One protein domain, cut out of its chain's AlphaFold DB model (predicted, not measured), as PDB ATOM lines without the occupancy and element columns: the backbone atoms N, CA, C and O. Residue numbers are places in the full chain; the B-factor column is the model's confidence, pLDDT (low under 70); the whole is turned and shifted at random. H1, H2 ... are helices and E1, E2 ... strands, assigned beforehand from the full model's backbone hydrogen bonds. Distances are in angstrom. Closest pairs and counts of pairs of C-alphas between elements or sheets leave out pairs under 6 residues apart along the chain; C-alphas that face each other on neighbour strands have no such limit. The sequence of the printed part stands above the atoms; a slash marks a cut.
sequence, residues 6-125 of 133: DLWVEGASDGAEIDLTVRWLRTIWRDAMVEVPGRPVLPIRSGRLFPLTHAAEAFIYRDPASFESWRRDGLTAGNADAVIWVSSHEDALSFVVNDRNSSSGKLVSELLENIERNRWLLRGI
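Overview. This is residues 6 to 125 of the 133 residues of an uncharacterized protein of Archangium violaceum Cb vi76 (UniProt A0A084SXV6). Picture one twisted antiparallel sheet of five strands with two helices, H1 and H3, over one face, while the short helix H2 packs on the other face at one end of E3 and E2. Residues 120 to 125 stick out past the sheet, and a long loop, residues 36 to 56, joins E2 to E3. The 120 printed residues hold three named helices and five named strands in the order E1 H1 E2 E3 H2 E4 E5 H3, and the sheet's order is E1 E5 E4 E3 E2. The class is mixed, helices and strands; the whole is compact, with a radius of gyration of the C-alphas of 13.9 A, and spans 47 by 30 by 24 A.

Along the chain. Find C-alpha 6 at (0.607, -12.032, 44.710), where E1 begins; it runs to residue 10, 12.8 A. H1 follows from C-alpha 15 at (14.210, -22.751, 35.120) to residue 28, 21.0 A. Next come E2, residues 33 to 35, E3, residues 57 to 61, and H2, residues 64 to 73. Look then at E4, residues 83 to 89, 19.8 A, and E5, residues 92 to 97, 16.3 A. H3, residues 103 to 123, runs 30.6 A to C-alpha 123 at (26.445, -11.597, 43.242).

Arrangement. Begin at the edge strand E1, antiparallel to E5: N 7 and O 95 are 2.8 A apart, within hydrogen-bond range. E5 and E4 form a hairpin, with N 94 and O 87 at 2.9 A. E4 and E3 are antiparallel neighbours, with N 60 and O 84 at 2.8 A; E3 and E2 are a hairpin, with N 35 and O 59 at 2.8 A. The helices make three layers with the sheet, helices on both its faces. H1 runs along the strands over E4 and E3 at a height over the sheet of 9.6 A; the closest C-alphas of H1 and E4 are Ile 18 and Ser 88, 7.5 A. On the same face H3 runs along E1 and E5, its height 10.2 A. H1 and H3 are close but not clearly touching, Thr 21 and Leu 111 having the closest C-alphas at 7.3 A, at a steep tilt of 47 degrees, opposite ways. On the opposite face H2 lies over E3, slantwise to the strands; the closest C-alphas of H2 and E3 are Tyr 61 and Phe 67, 5.6 A. In H2 and H3 every O i to N i+4 pair is within hydrogen-bond range, in H1 8 of 10.

Size, cuts and confidence. The C-alphas of Arg 72 and Ile 125, the two farthest apart, are 48.1 A apart. The printed part has no cut, and the link from E2 to E3, 21 residues, is long. Look for pLDDT under 70 at residues 12 to 16, 46 to 55 and 121 to 125.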
ATOM      1  N   ASP A   6      -0.578 -11.830  45.541       90.56
ATOM      2  CA  ASP A   6       0.607 -12.032  44.710       90.56
ATOM      3  C   ASP A   6       1.871 -11.645  45.492       90.56
ATOM      4  O   ASP A   6       1.953 -10.590  46.139       90.56
ATOM      5  N   LEU A   7       2.847 -12.541  45.465       90.69
ATOM      6  CA  LEU A   7       4.157 -12.419  46.079       90.69
ATOM      7  C   LEU A   7       5.186 -12.691  44.985       90.69
ATOM      8  O   LEU A   7       5.224 -13.788  44.436       90.69
ATOM      9  N   TRP A   8       6.044 -11.723  44.675       90.31
ATOM     10  CA  TRP A   8       7.027 -11.876  43.607       90.31
ATOM     11  C   TRP A   8       8.431 -11.481  44.039       90.31
ATOM     12  O   TRP A   8       8.624 -10.711  44.980       90.31
ATOM     13  N   VAL A   9       9.414 -11.976  43.293       87.56
ATOM     14  CA  VAL A   9      10.805 -11.532  43.363       87.56
ATOM     15  C   VAL A   9      11.301 -11.162  41.969       87.56
ATOM     16  O   VAL A   9      11.132 -11.916  41.008       87.56
ATOM     17  N   GLU A  10      11.917  -9.986  41.864       85.25
ATOM     18  CA  GLU A  10      12.467  -9.446  40.617       85.25
ATOM     19  C   GLU A  10      13.854 -10.019  40.305       85.25
ATOM     20  O   GLU A  10      14.646 -10.320  41.200       85.25
ATOM     21  N   GLY A  11      14.184 -10.109  39.021       76.38
ATOM     22  CA  GLY A  11      15.455 -10.587  38.490       76.38
ATOM     23  C   GLY A  11      15.287 -11.840  37.638       76.38
ATOM     24  O   GLY A  11      14.362 -12.620  37.861       76.38
ATOM     25  N   ALA A  12      16.214 -12.015  36.687       62.28
ATOM     26  CA  ALA A  12      16.211 -13.106  35.717       62.28
ATOM     27  C   ALA A  12      15.923 -14.448  36.396       62.28
ATOM     28  O   ALA A  12      16.746 -14.930  37.177       62.28
ATOM     29  N   SER A  13      14.745 -15.008  36.112       64.25
ATOM     30  CA  SER A  13      14.366 -16.316  36.626       64.25
ATOM     31  C   SER A  13      14.779 -17.373  35.612       64.25
ATOM     32  O   SER A  13      14.302 -17.406  34.472       64.25
ATOM     33  N   ASP A  14      15.740 -18.209  35.995       65.19
ATOM     34  CA  ASP A  14      16.054 -19.400  35.221       65.19
ATOM     35  C   ASP A  14      15.145 -20.561  35.649       65.19
ATOM     36  O   ASP A  14      14.568 -20.585  36.741       65.19
ATOM     37  N   GLY A  15      14.984 -21.555  34.775       64.62
ATOM     38  CA  GLY A  15      14.210 -22.751  35.120       64.62
ATOM     39  C   GLY A  15      14.769 -23.502  36.341       64.62
ATOM     40  O   GLY A  15      14.040 -24.267  36.972       64.62
ATOM     41  N   ALA A  16      16.040 -23.280  36.708       69.94
ATOM     42  CA  ALA A  16      16.666 -23.910  37.865       69.94
ATOM     43  C   ALA A  16      16.186 -23.294  39.191       69.94
ATOM     44  O   ALA A  16      16.020 -24.031  40.163       69.94
ATOM     45  N   GLU A  17      15.893 -21.993  39.242       72.25
ATOM     46  CA  GLU A  17      15.325 -21.321  40.415       72.25
ATOM     47  C   GLU A  17      13.922 -21.839  40.759       72.25
ATOM     48  O   GLU A  17      13.606 -22.045  41.938       72.25
ATOM     49  N   ILE A  18      13.096 -22.131  39.749       72.50
ATOM     50  CA  ILE A  18      11.777 -22.742  39.972       72.50
ATOM     51  C   ILE A  18      11.937 -24.179  40.474       72.50
ATOM     52  O   ILE A  18      11.262 -24.599  41.410       72.50
ATOM     53  N   ASP A  19      12.871 -24.938  39.902       74.81
ATOM     54  CA  ASP A  19      13.150 -26.301  40.351       74.81
ATOM     55  C   ASP A  19      13.666 -26.336  41.801       74.81
ATOM     56  O   ASP A  19      13.267 -27.196  42.596       74.81
ATOM     57  N   LEU A  20      14.529 -25.390  42.181       75.06
ATOM     58  CA  LEU A  20      14.997 -25.206  43.557       75.06
ATOM     59  C   LEU A  20      13.851 -24.831  44.496       75.06
ATOM     60  O   LEU A  20      13.736 -25.411  45.575       75.06
ATOM     61  N   THR A  21      12.979 -23.928  44.059       79.06
ATOM     62  CA  THR A  21      11.761 -23.534  44.769       79.06
ATOM     63  C   THR A  21      10.866 -24.736  45.058       79.06
ATOM     64  O   THR A  21      10.532 -25.014  46.209       79.06
ATOM     65  N   VAL A  22      10.530 -25.508  44.024       78.69
ATOM     66  CA  VAL A  22       9.685 -26.705  44.110       78.69
ATOM     67  C   VAL A  22      10.307 -27.737  45.062       78.69
ATOM     68  O   VAL A  22       9.612 -28.371  45.861       78.69
ATOM     69  N   ARG A  23      11.637 -27.883  45.046       78.06
ATOM     70  CA  ARG A  23      12.367 -28.763  45.974       78.06
ATOM     71  C   ARG A  23      12.360 -28.259  47.411       78.06
ATOM     72  O   ARG A  23      12.216 -29.078  48.316       78.06
ATOM     73  N   TRP A  24      12.527 -26.957  47.625       83.62
ATOM     74  CA  TRP A  24      12.460 -26.358  48.955       83.62
ATOM     75  C   TRP A  24      11.066 -26.538  49.549       83.62
ATOM     76  O   TRP A  24      10.946 -27.025  50.671       83.62
ATOM     77  N   LEU A  25      10.016 -26.291  48.760       83.50
ATOM     78  CA  LEU A  25       8.626 -26.490  49.172       83.50
ATOM     79  C   LEU A  25       8.381 -27.908  49.681       83.50
ATOM     80  O   LEU A  25       7.731 -28.088  50.706       83.50
ATOM     81  N   ARG A  26       8.979 -28.920  49.045       84.31
ATOM     82  CA  ARG A  26       8.887 -30.315  49.498       84.31
ATOM     83  C   ARG A  26       9.447 -30.548  50.907       84.31
ATOM     84  O   ARG A  26       9.015 -31.473  51.588       84.31
ATOM     85  N   THR A  27      10.417 -29.754  51.358       86.19
ATOM     86  CA  THR A  27      10.949 -29.895  52.725       86.19
ATOM     87  C   THR A  27       9.888 -29.601  53.786       86.19
ATOM     88  O   THR A  27       9.975 -30.136  54.889       86.19
ATOM     89  N   ILE A  28       8.854 -28.836  53.418       89.94
ATOM     90  CA  ILE A  28       7.727 -28.476  54.280       89.94
ATOM     91  C   ILE A  28       6.476 -29.278  53.891       89.94
ATOM     92  O   ILE A  28       5.840 -29.906  54.735       89.94
ATOM     93  N   TRP A  29       6.142 -29.326  52.601       92.06
ATOM     94  CA  TRP A  29       5.048 -30.112  52.031       92.06
ATOM     95  C   TRP A  29       5.577 -31.421  51.443       92.06
ATOM     96  O   TRP A  29       5.780 -31.572  50.238       92.06
ATOM     97  N   ARG A  30       5.827 -32.392  52.325       90.25
ATOM     98  CA  ARG A  30       6.520 -33.649  51.993       90.25
ATOM     99  C   ARG A  30       5.882 -34.444  50.850       90.25
ATOM    100  O   ARG A  30       6.613 -35.058  50.067       90.25
ATOM    101  N   ASP A  31       4.556 -34.409  50.773       92.25
ATOM    102  CA  ASP A  31       3.740 -35.157  49.814       92.25
ATOM    103  C   ASP A  31       3.168 -34.260  48.706       92.25
ATOM    104  O   ASP A  31       2.185 -34.617  48.056       92.25
ATOM    105  N   ALA A  32       3.787 -33.097  48.482       92.19
ATOM    106  CA  ALA A  32       3.307 -32.128  47.515       92.19
ATOM    107  C   ALA A  32       3.210 -32.690  46.093       92.19
ATOM    108  O   ALA A  32       4.052 -33.471  45.631       92.19
ATOM    109  N   MET A  33       2.183 -32.233  45.385       92.25
ATOM    110  CA  MET A  33       1.897 -32.569  43.995       92.25
ATOM    111  C   MET A  33       2.083 -31.323  43.136       92.25
ATOM    112  O   MET A  33       1.748 -30.227  43.572       92.25
ATOM    113  N   VAL A  34       2.581 -31.483  41.914       90.94
ATOM    114  CA  VAL A  34       2.715 -30.393  40.946       90.94
ATOM    115  C   VAL A  34       1.905 -30.692  39.693       90.94
ATOM    116  O   VAL A  34       1.967 -31.793  39.136       90.94
ATOM    117  N   GLU A  35       1.150 -29.699  39.248       91.00
ATOM    118  CA  GLU A  35       0.432 -29.683  37.981       91.00
ATOM    119  C   GLU A  35       1.012 -28.591  37.092       91.00
ATOM    120  O   GLU A  35       1.075 -27.425  37.472       91.00
ATOM    121  N   VAL A  36       1.420 -28.983  35.889       87.31
ATOM    122  CA  VAL A  36       1.867 -28.071  34.836       87.31
ATOM    123  C   VAL A  36       0.861 -28.192  33.694       87.31
ATOM    124  O   VAL A  36       0.590 -29.328  33.282       87.31
ATOM    125  N   PRO A  37       0.315 -27.086  33.157       86.19
ATOM    126  CA  PRO A  37      -0.638 -27.142  32.056       86.19
ATOM    127  C   PRO A  37      -0.140 -28.021  30.899       86.19
ATOM    128  O   PRO A  37       0.990 -27.894  30.428       86.19
ATOM    129  N   GLY A  38      -0.983 -28.958  30.461       84.62
ATOM    130  CA  GLY A  38      -0.657 -29.900  29.385       84.62
ATOM    131  C   GLY A  38       0.233 -31.083  29.788       84.62
ATOM    132  O   GLY A  38       0.636 -31.854  28.916       84.62
ATOM    133  N   ARG A  39       0.541 -31.267  31.079       84.25
ATOM    134  CA  ARG A  39       1.315 -32.413  31.588       84.25
ATOM    135  C   ARG A  39       0.545 -33.183  32.667       84.25
ATOM    136  O   ARG A  39      -0.315 -32.612  33.332       84.25
ATOM    137  N   PRO A  40       0.854 -34.476  32.878       86.88
ATOM    138  CA  PRO A  40       0.313 -35.216  34.012       86.88
ATOM    139  C   PRO A  40       0.717 -34.578  35.344       86.88
ATOM    140  O   PRO A  40       1.862 -34.151  35.505       86.88
ATOM    141  N   VAL A  41      -0.202 -34.590  36.309       89.06
ATOM    142  CA  VAL A  41       0.074 -34.192  37.695       89.06
ATOM    143  C   VAL A  41       0.987 -35.229  38.338       89.06
ATOM    144  O   VAL A  41       0.741 -36.434  38.240       89.06
ATOM    145  N   LEU A  42       2.063 -34.778  38.981       89.00
ATOM    146  CA  LEU A  42       3.087 -35.661  39.539       89.00
ATOM    147  C   LEU A  42       3.453 -35.253  40.968       89.00
ATOM    148  O   LEU A  42       3.497 -34.065  41.271       89.00
ATOM    149  N   PRO A  43       3.783 -36.210  41.851       88.94
ATOM    150  CA  PRO A  43       4.380 -35.881  43.137       88.94
ATOM    151  C   PRO A  43       5.753 -35.231  42.942       88.94
ATOM    152  O   PRO A  43       6.541 -35.671  42.093       88.94
ATOM    153  N   ILE A  44       6.085 -34.251  43.782       83.88
ATOM    154  CA  ILE A  44       7.427 -33.672  43.835       83.88
ATOM    155  C   ILE A  44       8.368 -34.725  44.440       83.88
ATOM    156  O   ILE A  44       8.445 -34.919  45.654       83.88
ATOM    157  N   ARG A  45       9.084 -35.470  43.587       76.12
ATOM    158  CA  ARG A  45      10.048 -36.508  43.999       76.12
ATOM    159  C   ARG A  45      11.483 -35.989  43.919       76.12
ATOM    160  O   ARG A  45      11.842 -35.251  43.008       76.12
ATOM    161  N   SER A  46      12.337 -36.436  44.839       57.53
ATOM    162  CA  SER A  46      13.777 -36.133  44.820       57.53
ATOM    163  C   SER A  46      14.408 -36.687  43.550       57.53
ATOM    164  O   SER A  46      14.269 -37.874  43.266       57.53
ATOM    165  N   GLY A  47      15.135 -35.839  42.824       53.81
ATOM    166  CA  GLY A  47      16.019 -36.259  41.735       53.81
ATOM    167  C   GLY A  47      15.446 -36.150  40.323       53.81
ATOM    168  O   GLY A  47      16.221 -36.256  39.379       53.81
ATOM    169  N   ARG A  48      14.146 -35.876  40.139       58.31
ATOM    170  CA  ARG A  48      13.630 -35.432  38.834       58.31
ATOM    171  C   ARG A  48      13.595 -33.909  38.810       58.31
ATOM    172  O   ARG A  48      12.938 -33.300  39.644       58.31
ATOM    173  N   LEU A  49      14.356 -33.325  37.890       55.22
ATOM    174  CA  LEU A  49      14.171 -31.936  37.476       55.22
ATOM    175  C   LEU A  49      12.808 -31.859  36.783       55.22
ATOM    176  O   LEU A  49      12.510 -32.722  35.947       55.22
ATOM    177  N   PHE A  50      11.972 -30.894  37.151       61.56
ATOM    178  CA  PHE A  50      10.853 -30.516  36.307       61.56
ATOM    179  C   PHE A  50      11.426 -29.461  35.370       61.56
ATOM    180  O   PHE A  50      11.652 -28.345  35.813       61.56
ATOM    181  N   PRO A  51      11.699 -29.776  34.088       59.09
ATOM    182  CA  PRO A  51      12.150 -28.761  33.151       59.09
ATOM    183  C   PRO A  51      10.963 -27.837  32.869       59.09
ATOM    184  O   PRO A  51      10.209 -28.034  31.909       59.09
ATOM    185  N   LEU A  52      10.750 -26.898  33.785       61.53
ATOM    186  CA  LEU A  52       9.947 -25.712  33.621       61.53
ATOM    187  C   LEU A  52      10.823 -24.803  32.769       61.53
ATOM    188  O   LEU A  52      11.866 -24.312  33.197       61.53
ATOM    189  N   THR A  53      10.479 -24.728  31.491       62.66
ATOM    190  CA  THR A  53      11.093 -23.775  30.569       62.66
ATOM    191  C   THR A  53      10.753 -22.354  31.020       62.66
ATOM    192  O   THR A  53       9.785 -22.165  31.753       62.66
ATOM    193  N   HIS A  54      11.505 -21.351  30.561       56.59
ATOM    194  CA  HIS A  54      11.114 -19.950  30.745       56.59
ATOM    195  C   HIS A  54       9.650 -19.733  30.313       56.59
ATOM    196  O   HIS A  54       9.201 -20.358  29.347       56.59
ATOM    197  N   ALA A  55       8.922 -18.873  31.034       62.56
ATOM    198  CA  ALA A  55       7.477 -18.661  30.878       62.56
ATOM    199  C   ALA A  55       6.612 -19.892  31.215       62.56
ATOM    200  O   ALA A  55       5.679 -20.235  30.487       62.56
ATOM    201  N   ALA A  56       6.930 -20.581  32.312       75.50
ATOM    202  CA  ALA A  56       6.125 -21.686  32.823       75.50
ATOM    203  C   ALA A  56       5.233 -21.263  33.995       75.50
ATOM    204  O   ALA A  56       5.655 -20.513  34.878       75.50
ATOM    205  N   GLU A  57       4.033 -21.837  34.027       85.56
ATOM    206  CA  GLU A  57       3.104 -21.802  35.154       85.56
ATOM    207  C   GLU A  57       2.973 -23.206  35.751       85.56
ATOM    208  O   GLU A  57       2.940 -24.203  35.020       85.56
ATOM    209  N   ALA A  58       2.878 -23.295  37.075       88.44
ATOM    210  CA  ALA A  58       2.607 -24.546  37.766       88.44
ATOM    211  C   ALA A  58       1.750 -24.331  39.019       88.44
ATOM    212  O   ALA A  58       1.929 -23.365  39.757       88.44
ATOM    213  N   PHE A  59       0.853 -25.272  39.292       91.94
ATOM    214  CA  PHE A  59       0.128 -25.355  40.555       91.94
ATOM    215  C   PHE A  59       0.806 -26.380  41.451       91.94
ATOM    216  O   PHE A  59       1.076 -27.506  41.034       91.94
ATOM    217  N   ILE A  60       1.079 -25.989  42.688       92.56
ATOM    218  CA  ILE A  60       1.686 -26.829  43.708       92.56
ATOM    219  C   ILE A  60       0.642 -27.054  44.792       92.56
ATOM    220  O   ILE A  60       0.199 -26.122  45.455       92.56
ATOM    221  N   TYR A  61       0.259 -28.309  44.975       94.69
ATOM    222  CA  TYR A  61      -0.690 -28.748  45.988       94.69
ATOM    223  C   TYR A  61       0.070 -29.334  47.170       94.69
ATOM    224  O   TYR A  61       1.032 -30.076  46.968       94.69
ATOM    225  N   ARG A  62      -0.386 -29.064  48.395       95.19
ATOM    226  CA  ARG A  62       0.248 -29.566  49.626       95.19
ATOM    227  C   ARG A  62       0.381 -31.085  49.675       95.19
ATOM    228  O   ARG A  62       1.384 -31.601  50.162       95.19
ATOM    229  N   ASP A  63      -0.644 -31.782  49.204       95.06
ATOM    230  CA  ASP A  63      -0.772 -33.233  49.265       95.06
ATOM    231  C   ASP A  63      -1.793 -33.730  48.213       95.06
ATOM    232  O   ASP A  63      -2.507 -32.919  47.605       95.06
ATOM    233  N   PRO A  64      -1.908 -35.054  47.978       95.88
ATOM    234  CA  PRO A  64      -2.879 -35.599  47.027       95.88
ATOM    235  C   PRO A  64      -4.339 -35.270  47.364       95.88
ATOM    236  O   PRO A  64      -5.151 -35.109  46.455       95.88
ATOM    237  N   ALA A  65      -4.693 -35.145  48.647       96.12
ATOM    238  CA  ALA A  65      -6.058 -34.808  49.053       96.12
ATOM    239  C   ALA A  65      -6.419 -33.362  48.679       96.12
ATOM    240  O   ALA A  65      -7.548 -33.083  48.279       96.12
ATOM    241  N   SER A  66      -5.443 -32.460  48.758       95.44
ATOM    242  CA  SER A  66      -5.556 -31.059  48.360       95.44
ATOM    243  C   SER A  66      -5.743 -30.938  46.849       95.44
ATOM    244  O   SER A  66      -6.631 -30.212  46.409       95.44
ATOM    245  N   PHE A  67      -4.993 -31.721  46.062       95.31
ATOM    246  CA  PHE A  67      -5.205 -31.829  44.616       95.31
ATOM    247  C   PHE A  67      -6.616 -32.335  44.277       95.31
ATOM    248  O   PHE A  67      -7.316 -31.715  43.481       95.31
ATOM    249  N   GLU A  68      -7.076 -33.425  44.898       96.19
ATOM    250  CA  GLU A  68      -8.416 -33.957  44.622       96.19
ATOM    251  C   GLU A  68      -9.532 -32.993  45.043       96.19
ATOM    252  O   GLU A  68     -10.525 -32.854  44.327       96.19
ATOM    253  N   SER A  69      -9.371 -32.295  46.173       95.75
ATOM    254  CA  SER A  69     -10.314 -31.249  46.584       95.75
ATOM    255  C   SER A  69     -10.344 -30.106  45.575       95.75
ATOM    256  O   SER A  69     -11.429 -29.690  45.182       95.75
ATOM    257  N   TRP A  70      -9.186 -29.636  45.110       93.94
ATOM    258  CA  TRP A  70      -9.106 -28.601  44.082       93.94
ATOM    259  C   TRP A  70      -9.756 -29.039  42.768       93.94
ATOM    260  O   TRP A  70     -10.558 -28.314  42.188       93.94
ATOM    261  N   ARG A  71      -9.464 -30.258  42.312       94.25
ATOM    262  CA  ARG A  71     -10.015 -30.818  41.074       94.25
ATOM    263  C   ARG A  71     -11.536 -30.964  41.128       94.25
ATOM    264  O   ARG A  71     -12.198 -30.797  40.107       94.25
ATOM    265  N   ARG A  72     -12.080 -31.327  42.292       96.25
ATOM    266  CA  ARG A  72     -13.519 -31.540  42.488       96.25
ATOM    267  C   ARG A  72     -14.276 -30.233  42.715       96.25
ATOM    268  O   ARG A  72     -15.320 -30.033  42.105       96.25
ATOM    269  N   ASP A  73     -13.759 -29.385  43.596       94.31
ATOM    270  CA  ASP A  73     -14.499 -28.262  44.178       94.31
ATOM    271  C   ASP A  73     -13.980 -26.894  43.694       94.31
ATOM    272  O   ASP A  73     -14.610 -25.866  43.943       94.31
ATOM    273  N   GLY A  74     -12.841 -26.858  42.997       91.81
ATOM    274  CA  GLY A  74     -12.126 -25.626  42.677       91.81
ATOM    275  C   GLY A  74     -11.532 -24.957  43.920       91.81
ATOM    276  O   GLY A  74     -11.280 -25.603  44.941       91.81
ATOM    277  N   LEU A  75     -11.309 -23.642  43.834       88.19
ATOM    278  CA  LEU A  75     -10.882 -22.823  44.968       88.19
ATOM    279  C   LEU A  75     -12.036 -22.662  45.966       88.19
ATOM    280  O   LEU A  75     -13.078 -22.095  45.639       88.19
ATOM    281  N   THR A  76     -11.821 -23.099  47.204       90.94
ATOM    282  CA  THR A  76     -12.758 -22.944  48.323       90.94
ATOM    283  C   THR A  76     -12.027 -22.435  49.562       90.94
ATOM    284  O   THR A  76     -10.827 -22.650  49.717       90.94
ATOM    285  N   ALA A  77     -12.749 -21.839  50.514       88.25
ATOM    286  CA  ALA A  77     -12.154 -21.401  51.782       88.25
ATOM    287  C   ALA A  77     -11.465 -22.542  52.565       88.25
ATOM    288  O   ALA A  77     -10.554 -22.287  53.347       88.25
ATOM    289  N   GLY A  78     -11.879 -23.799  52.354       88.44
ATOM    290  CA  GLY A  78     -11.305 -24.969  53.025       88.44
ATOM    291  C   GLY A  78     -10.031 -25.523  52.382       88.44
ATOM    292  O   GLY A  78      -9.306 -26.265  53.043       88.44
ATOM    293  N   ASN A  79      -9.746 -25.182  51.120       91.06
ATOM    294  CA  ASN A  79      -8.573 -25.685  50.393       91.06
ATOM    295  C   ASN A  79      -7.645 -24.584  49.857       91.06
ATOM    296  O   ASN A  79      -6.572 -24.905  49.354       91.06
ATOM    297  N   ALA A  80      -8.016 -23.308  49.999       89.88
ATOM    298  CA  ALA A  80      -7.252 -22.191  49.456       89.88
ATOM    299  C   ALA A  80      -5.810 -22.123  49.988       89.88
ATOM    300  O   ALA A  80      -4.889 -21.816  49.241       89.88
ATOM    301  N   ASP A  81      -5.587 -22.472  51.258       93.50
ATOM    302  CA  ASP A  81      -4.247 -22.486  51.870       93.50
ATOM    303  C   ASP A  81      -3.418 -23.740  51.513       93.50
ATOM    304  O   ASP A  81      -2.280 -23.895  51.948       93.50
ATOM    305  N   ALA A  82      -3.990 -24.667  50.739       94.81
ATOM    306  CA  ALA A  82      -3.356 -25.924  50.347       94.81
ATOM    307  C   ALA A  82      -2.856 -25.925  48.892       94.81
ATOM    308  O   ALA A  82      -2.453 -26.978  48.383       94.81
ATOM    309  N   VAL A  83      -2.887 -24.762  48.233       94.38
ATOM    310  CA  VAL A  83      -2.441 -24.560  46.852       94.38
ATOM    311  C   VAL A  83      -1.563 -23.314  46.773       94.38
ATOM    312  O   VAL A  83      -1.858 -22.294  47.392       94.38
ATOM    313  N   ILE A  84      -0.481 -23.406  46.007       93.88
ATOM    314  CA  ILE A  84       0.366 -22.285  45.594       93.88
ATOM    315  C   ILE A  84       0.412 -22.318  44.073       93.88
ATOM    316  O   ILE A  84       0.710 -23.361  43.490       93.88
ATOM    317  N   TRP A  85       0.128 -21.202  43.417       92.56
ATOM    318  CA  TRP A  85       0.399 -21.066  41.988       92.56
ATOM    319  C   TRP A  85       1.710 -20.325  41.810       92.56
ATOM    320  O   TRP A  85       1.894 -19.269  42.394       92.56
ATOM    321  N   VAL A  86       2.628 -20.901  41.042       89.62
ATOM    322  CA  VAL A  86       3.896 -20.276  40.675       89.62
ATOM    323  C   VAL A  86       3.895 -19.973  39.183       89.62
ATOM    324  O   VAL A  86       3.527 -20.826  38.368       89.62
ATOM    325  N   SER A  87       4.327 -18.773  38.820       87.44
ATOM    326  CA  SER A  87       4.592 -18.380  37.443       87.44
ATOM    327  C   SER A  87       5.997 -17.808  37.331       87.44
ATOM    328  O   SER A  87       6.463 -17.033  38.164       87.44
ATOM    329  N   SER A  88       6.694 -18.219  36.281       85.00
ATOM    330  CA  SER A  88       7.991 -17.659  35.917       85.00
ATOM    331  C   SER A  88       7.838 -16.755  34.712       85.00
ATOM    332  O   SER A  88       7.157 -17.090  33.745       85.00
ATOM    333  N   HIS A  89       8.508 -15.619  34.769       82.94
ATOM    334  CA  HIS A  89       8.632 -14.646  33.698       82.94
ATOM    335  C   HIS A  89      10.119 -14.382  33.451       82.94
ATOM    336  O   HIS A  89      10.968 -14.760  34.258       82.94
ATOM    337  N   GLU A  90      10.447 -13.738  32.332       80.25
ATOM    338  CA  GLU A  90      11.840 -13.453  31.956       80.25
ATOM    339  C   GLU A  90      12.608 -12.739  33.083       80.25
ATOM    340  O   GLU A  90      13.723 -13.135  33.406       80.25
ATOM    341  N   ASP A  91      11.944 -11.807  33.775       83.31
ATOM    342  CA  ASP A  91      12.547 -10.957  34.809       83.31
ATOM    343  C   ASP A  91      11.937 -11.120  36.209       83.31
ATOM    344  O   ASP A  91      12.216 -10.311  37.096       83.31
ATOM    345  N   ALA A  92      11.074 -12.113  36.431       85.38
ATOM    346  CA  ALA A  92      10.424 -12.282  37.727       85.38
ATOM    347  C   ALA A  92       9.952 -13.713  37.981       85.38
ATOM    348  O   ALA A  92       9.608 -14.451  37.059       85.38
ATOM    349  N   LEU A  93       9.860 -14.063  39.260       86.94
ATOM    350  CA  LEU A  93       9.151 -15.242  39.745       86.94
ATOM    351  C   LEU A  93       7.994 -14.761  40.626       86.94
ATOM    352  O   LEU A  93       8.237 -14.035  41.588       86.94
ATOM    353  N   SER A  94       6.763 -15.135  40.289       90.25
ATOM    354  CA  SER A  94       5.545 -14.776  41.023       90.25
ATOM    355  C   SER A  94       4.909 -16.015  41.643       90.25
ATOM    356  O   SER A  94       4.985 -17.129  41.113       90.25
ATOM    357  N   PHE A  95       4.300 -15.802  42.802       91.75
ATOM    358  CA  PHE A  95       3.584 -16.782  43.585       91.75
ATOM    359  C   PHE A  95       2.242 -16.204  44.005       91.75
ATOM    360  O   PHE A  95       2.182 -15.203  44.714       91.75
ATOM    361  N   VAL A  96       1.166 -16.892  43.650       92.81
ATOM    362  CA  VAL A  96      -0.176 -16.566  44.117       92.81
ATOM    363  C   VAL A  96      -0.557 -17.519  45.243       92.81
ATOM    364  O   VAL A  96      -0.561 -18.745  45.075       92.81
ATOM    365  N   VAL A  97      -0.879 -16.936  46.394       93.81
ATOM    366  CA  VAL A  97      -1.306 -17.617  47.627       93.81
ATOM    367  C   VAL A  97      -2.677 -17.109  48.060       93.81
ATOM    368  O   VAL A  97      -3.136 -16.082  47.582       93.81
ATOM    369  N   ASN A  98      -3.348 -17.797  48.983       91.50
ATOM    370  CA  ASN A  98      -4.664 -17.358  49.456       91.50
ATOM    371  C   ASN A  98      -4.631 -15.989  50.164       91.50
ATOM    372  O   ASN A  98      -5.416 -15.113  49.826       91.50
ATOM    373  N   ASP A  99      -3.744 -15.829  51.147       91.75
ATOM    374  CA  ASP A  99      -3.555 -14.598  51.928       91.75
ATOM    375  C   ASP A  99      -2.108 -14.562  52.436       91.75
ATOM    376  O   ASP A  99      -1.551 -15.596  52.811       91.75
ATOM    377  N   ARG A 100      -1.480 -13.387  52.489       90.88
ATOM    378  CA  ARG A 100      -0.082 -13.238  52.927       90.88
ATOM    379  C   ARG A 100       0.176 -13.755  54.347       90.88
ATOM    380  O   ARG A 100       1.285 -14.189  54.652       90.88
ATOM    381  N   ASN A 101      -0.826 -13.733  55.222       92.56
ATOM    382  CA  ASN A 101      -0.733 -14.203  56.604       92.56
ATOM    383  C   ASN A 101      -1.125 -15.680  56.776       92.56
ATOM    384  O   ASN A 101      -1.002 -16.207  57.893       92.56
ATOM    385  N   SER A 102      -1.588 -16.346  55.713       92.81
ATOM    386  CA  SER A 102      -1.921 -17.771  55.722       92.81
ATOM    387  C   SER A 102      -0.668 -18.649  55.829       92.81
ATOM    388  O   SER A 102       0.467 -18.158  55.816       92.81
ATOM    389  N   SER A 103      -0.847 -19.964  55.977       92.38
ATOM    390  CA  SER A 103       0.296 -20.876  56.088       92.38
ATOM    391  C   SER A 103       1.093 -20.904  54.784       92.38
ATOM    392  O   SER A 103       2.320 -20.861  54.832       92.38
ATOM    393  N   SER A 104       0.415 -20.932  53.630       92.25
ATOM    394  CA  SER A 104       1.060 -20.854  52.320       92.25
ATOM    395  C   SER A 104       1.700 -19.487  52.073       92.25
ATOM    396  O   SER A 104       2.823 -19.443  51.580       92.25
ATOM    397  N   GLY A 105       1.070 -18.383  52.497       93.06
ATOM    398  CA  GLY A 105       1.635 -17.035  52.361       93.06
ATOM    399  C   GLY A 105       2.926 -16.820  53.151       93.06
ATOM    400  O   GLY A 105       3.908 -16.308  52.606       93.06
ATOM    401  N   LYS A 106       2.982 -17.287  54.402       94.12
ATOM    402  CA  LYS A 106       4.211 -17.245  55.218       94.12
ATOM    403  C   LYS A 106       5.318 -18.097  54.617       94.12
ATOM    404  O   LYS A 106       6.457 -17.657  54.525       94.12
ATOM    405  N   LEU A 107       4.966 -19.292  54.160       92.06
ATOM    406  CA  LEU A 107       5.900 -20.223  53.546       92.06
ATOM    407  C   LEU A 107       6.473 -19.688  52.224       92.06
ATOM    408  O   LEU A 107       7.673 -19.804  51.992       92.06
ATOM    409  N   VAL A 108       5.660 -19.042  51.386       91.94
ATOM    410  CA  VAL A 108       6.157 -18.353  50.187       91.94
ATOM    411  C   VAL A 108       7.014 -17.144  50.562       91.94
ATOM    412  O   VAL A 108       8.045 -16.921  49.940       91.94
ATOM    413  N   SER A 109       6.655 -16.397  51.605       92.44
ATOM    414  CA  SER A 109       7.467 -15.259  52.064       92.44
ATOM    415  C   SER A 109       8.867 -15.705  52.514       92.44
ATOM    416  O   SER A 109       9.864 -15.151  52.060       92.44
ATOM    417  N   GLU A 110       8.962 -16.773  53.314       90.94
ATOM    418  CA  GLU A 110      10.244 -17.371  53.722       90.94
ATOM    419  C   GLU A 110      11.060 -17.888  52.526       90.94
ATOM    420  O   GLU A 110      12.290 -17.781  52.502       90.94
ATOM    421  N   LEU A 111      10.396 -18.456  51.517       89.00
ATOM    422  CA  LEU A 111      11.046 -18.870  50.276       89.00
ATOM    423  C   LEU A 111      11.661 -17.672  49.546       89.00
ATOM    424  O   LEU A 111      12.830 -17.736  49.163       89.00
ATOM    425  N   LEU A 112      10.890 -16.600  49.351       88.75
ATOM    426  CA  LEU A 112      11.348 -15.406  48.644       88.75
ATOM    427  C   LEU A 112      12.549 -14.771  49.350       88.75
ATOM    428  O   LEU A 112      13.566 -14.516  48.707       88.75
ATOM    429  N   GLU A 113      12.498 -14.641  50.678       88.44
ATOM    430  CA  GLU A 113      13.631 -14.160  51.478       88.44
ATOM    431  C   GLU A 113      14.889 -15.028  51.294       88.44
ATOM    432  O   GLU A 113      16.015 -14.522  51.238       88.44
ATOM    433  N   ASN A 114      14.727 -16.352  51.187       84.75
ATOM    434  CA  ASN A 114      15.840 -17.267  50.939       84.75
ATOM    435  C   ASN A 114      16.405 -17.129  49.518       84.75
ATOM    436  O   ASN A 114      17.627 -17.181  49.343       84.75
ATOM    437  N   ILE A 115      15.551 -16.942  48.508       83.00
ATOM    438  CA  ILE A 115      15.976 -16.697  47.122       83.00
ATOM    439  C   ILE A 115      16.784 -15.399  47.053       83.00
ATOM    440  O   ILE A 115      17.907 -15.403  46.548       83.00
ATOM    441  N   GLU A 116      16.266 -14.308  47.616       84.75
ATOM    442  CA  GLU A 116      16.946 -13.010  47.643       84.75
ATOM    443  C   GLU A 116      18.301 -13.088  48.354       84.75
ATOM    444  O   GLU A 116      19.316 -12.609  47.836       84.75
ATOM    445  N   ARG A 117      18.351 -13.767  49.507       82.81
ATOM    446  CA  ARG A 117      19.590 -13.983  50.264       82.81
ATOM    447  C   ARG A 117      20.630 -14.761  49.461       82.81
ATOM    448  O   ARG A 117      21.801 -14.386  49.449       82.81
ATOM    449  N   ASN A 118      20.223 -15.827  48.774       77.62
ATOM    450  CA  ASN A 118      21.135 -16.628  47.956       77.62
ATOM    451  C   ASN A 118      21.601 -15.871  46.707       77.62
ATOM    452  O   ASN A 118      22.782 -15.932  46.363       77.62
ATOM    453  N   ARG A 119      20.722 -15.094  46.065       78.50
ATOM    454  CA  ARG A 119      21.096 -14.213  44.949       78.50
ATOM    455  C   ARG A 119      22.131 -13.175  45.379       78.50
ATOM    456  O   ARG A 119      23.083 -12.927  44.640       78.50
ATOM    457  N   TRP A 120      21.990 -12.603  46.577       72.94
ATOM    458  CA  TRP A 120      22.993 -11.697  47.139       72.94
ATOM    459  C   TRP A 120      24.360 -12.379  47.305       72.94
ATOM    460  O   TRP A 120      25.371 -11.827  46.867       72.94
ATOM    461  N   LEU A 121      24.389 -13.602  47.850       67.56
ATOM    462  CA  LEU A 121      25.624 -14.383  47.989       67.56
ATOM    463  C   LEU A 121      26.285 -14.663  46.633       67.56
ATOM    464  O   LEU A 121      27.493 -14.499  46.500       67.56
ATOM    465  N   LEU A 122      25.503 -15.027  45.614       63.25
ATOM    466  CA  LEU A 122      26.023 -15.300  44.272       63.25
ATOM    467  C   LEU A 122      26.581 -14.041  43.593       63.25
ATOM    468  O   LEU A 122      27.637 -14.104  42.966       63.25
ATOM    469  N   ARG A 123      25.939 -12.878  43.769       63.47
ATOM    470  CA  ARG A 123      26.445 -11.597  43.242       63.47
ATOM    471  C   ARG A 123      27.761 -11.176  43.902       63.47
ATOM    472  O   ARG A 123      28.619 -10.620  43.218       63.47
ATOM    473  N   GLY A 124      27.940 -11.479  45.189       58.75
ATOM    474  CA  GLY A 124      29.169 -11.210  45.942       58.75
ATOM    475  C   GLY A 124      30.374 -12.082  45.563       58.75
ATOM    476  O   GLY A 124      31.490 -11.760  45.956       58.75
ATOM    477  N   ILE A 125      30.169 -13.159  44.794       56.41
ATOM    478  CA  ILE A 125      31.228 -14.080  44.339       56.41
ATOM    479  C   ILE A 125      31.741 -13.709  42.936       56.41
ATOM    480  O   ILE A 125      32.724 -14.277  42.471       56.41
TER     481      ILE A 125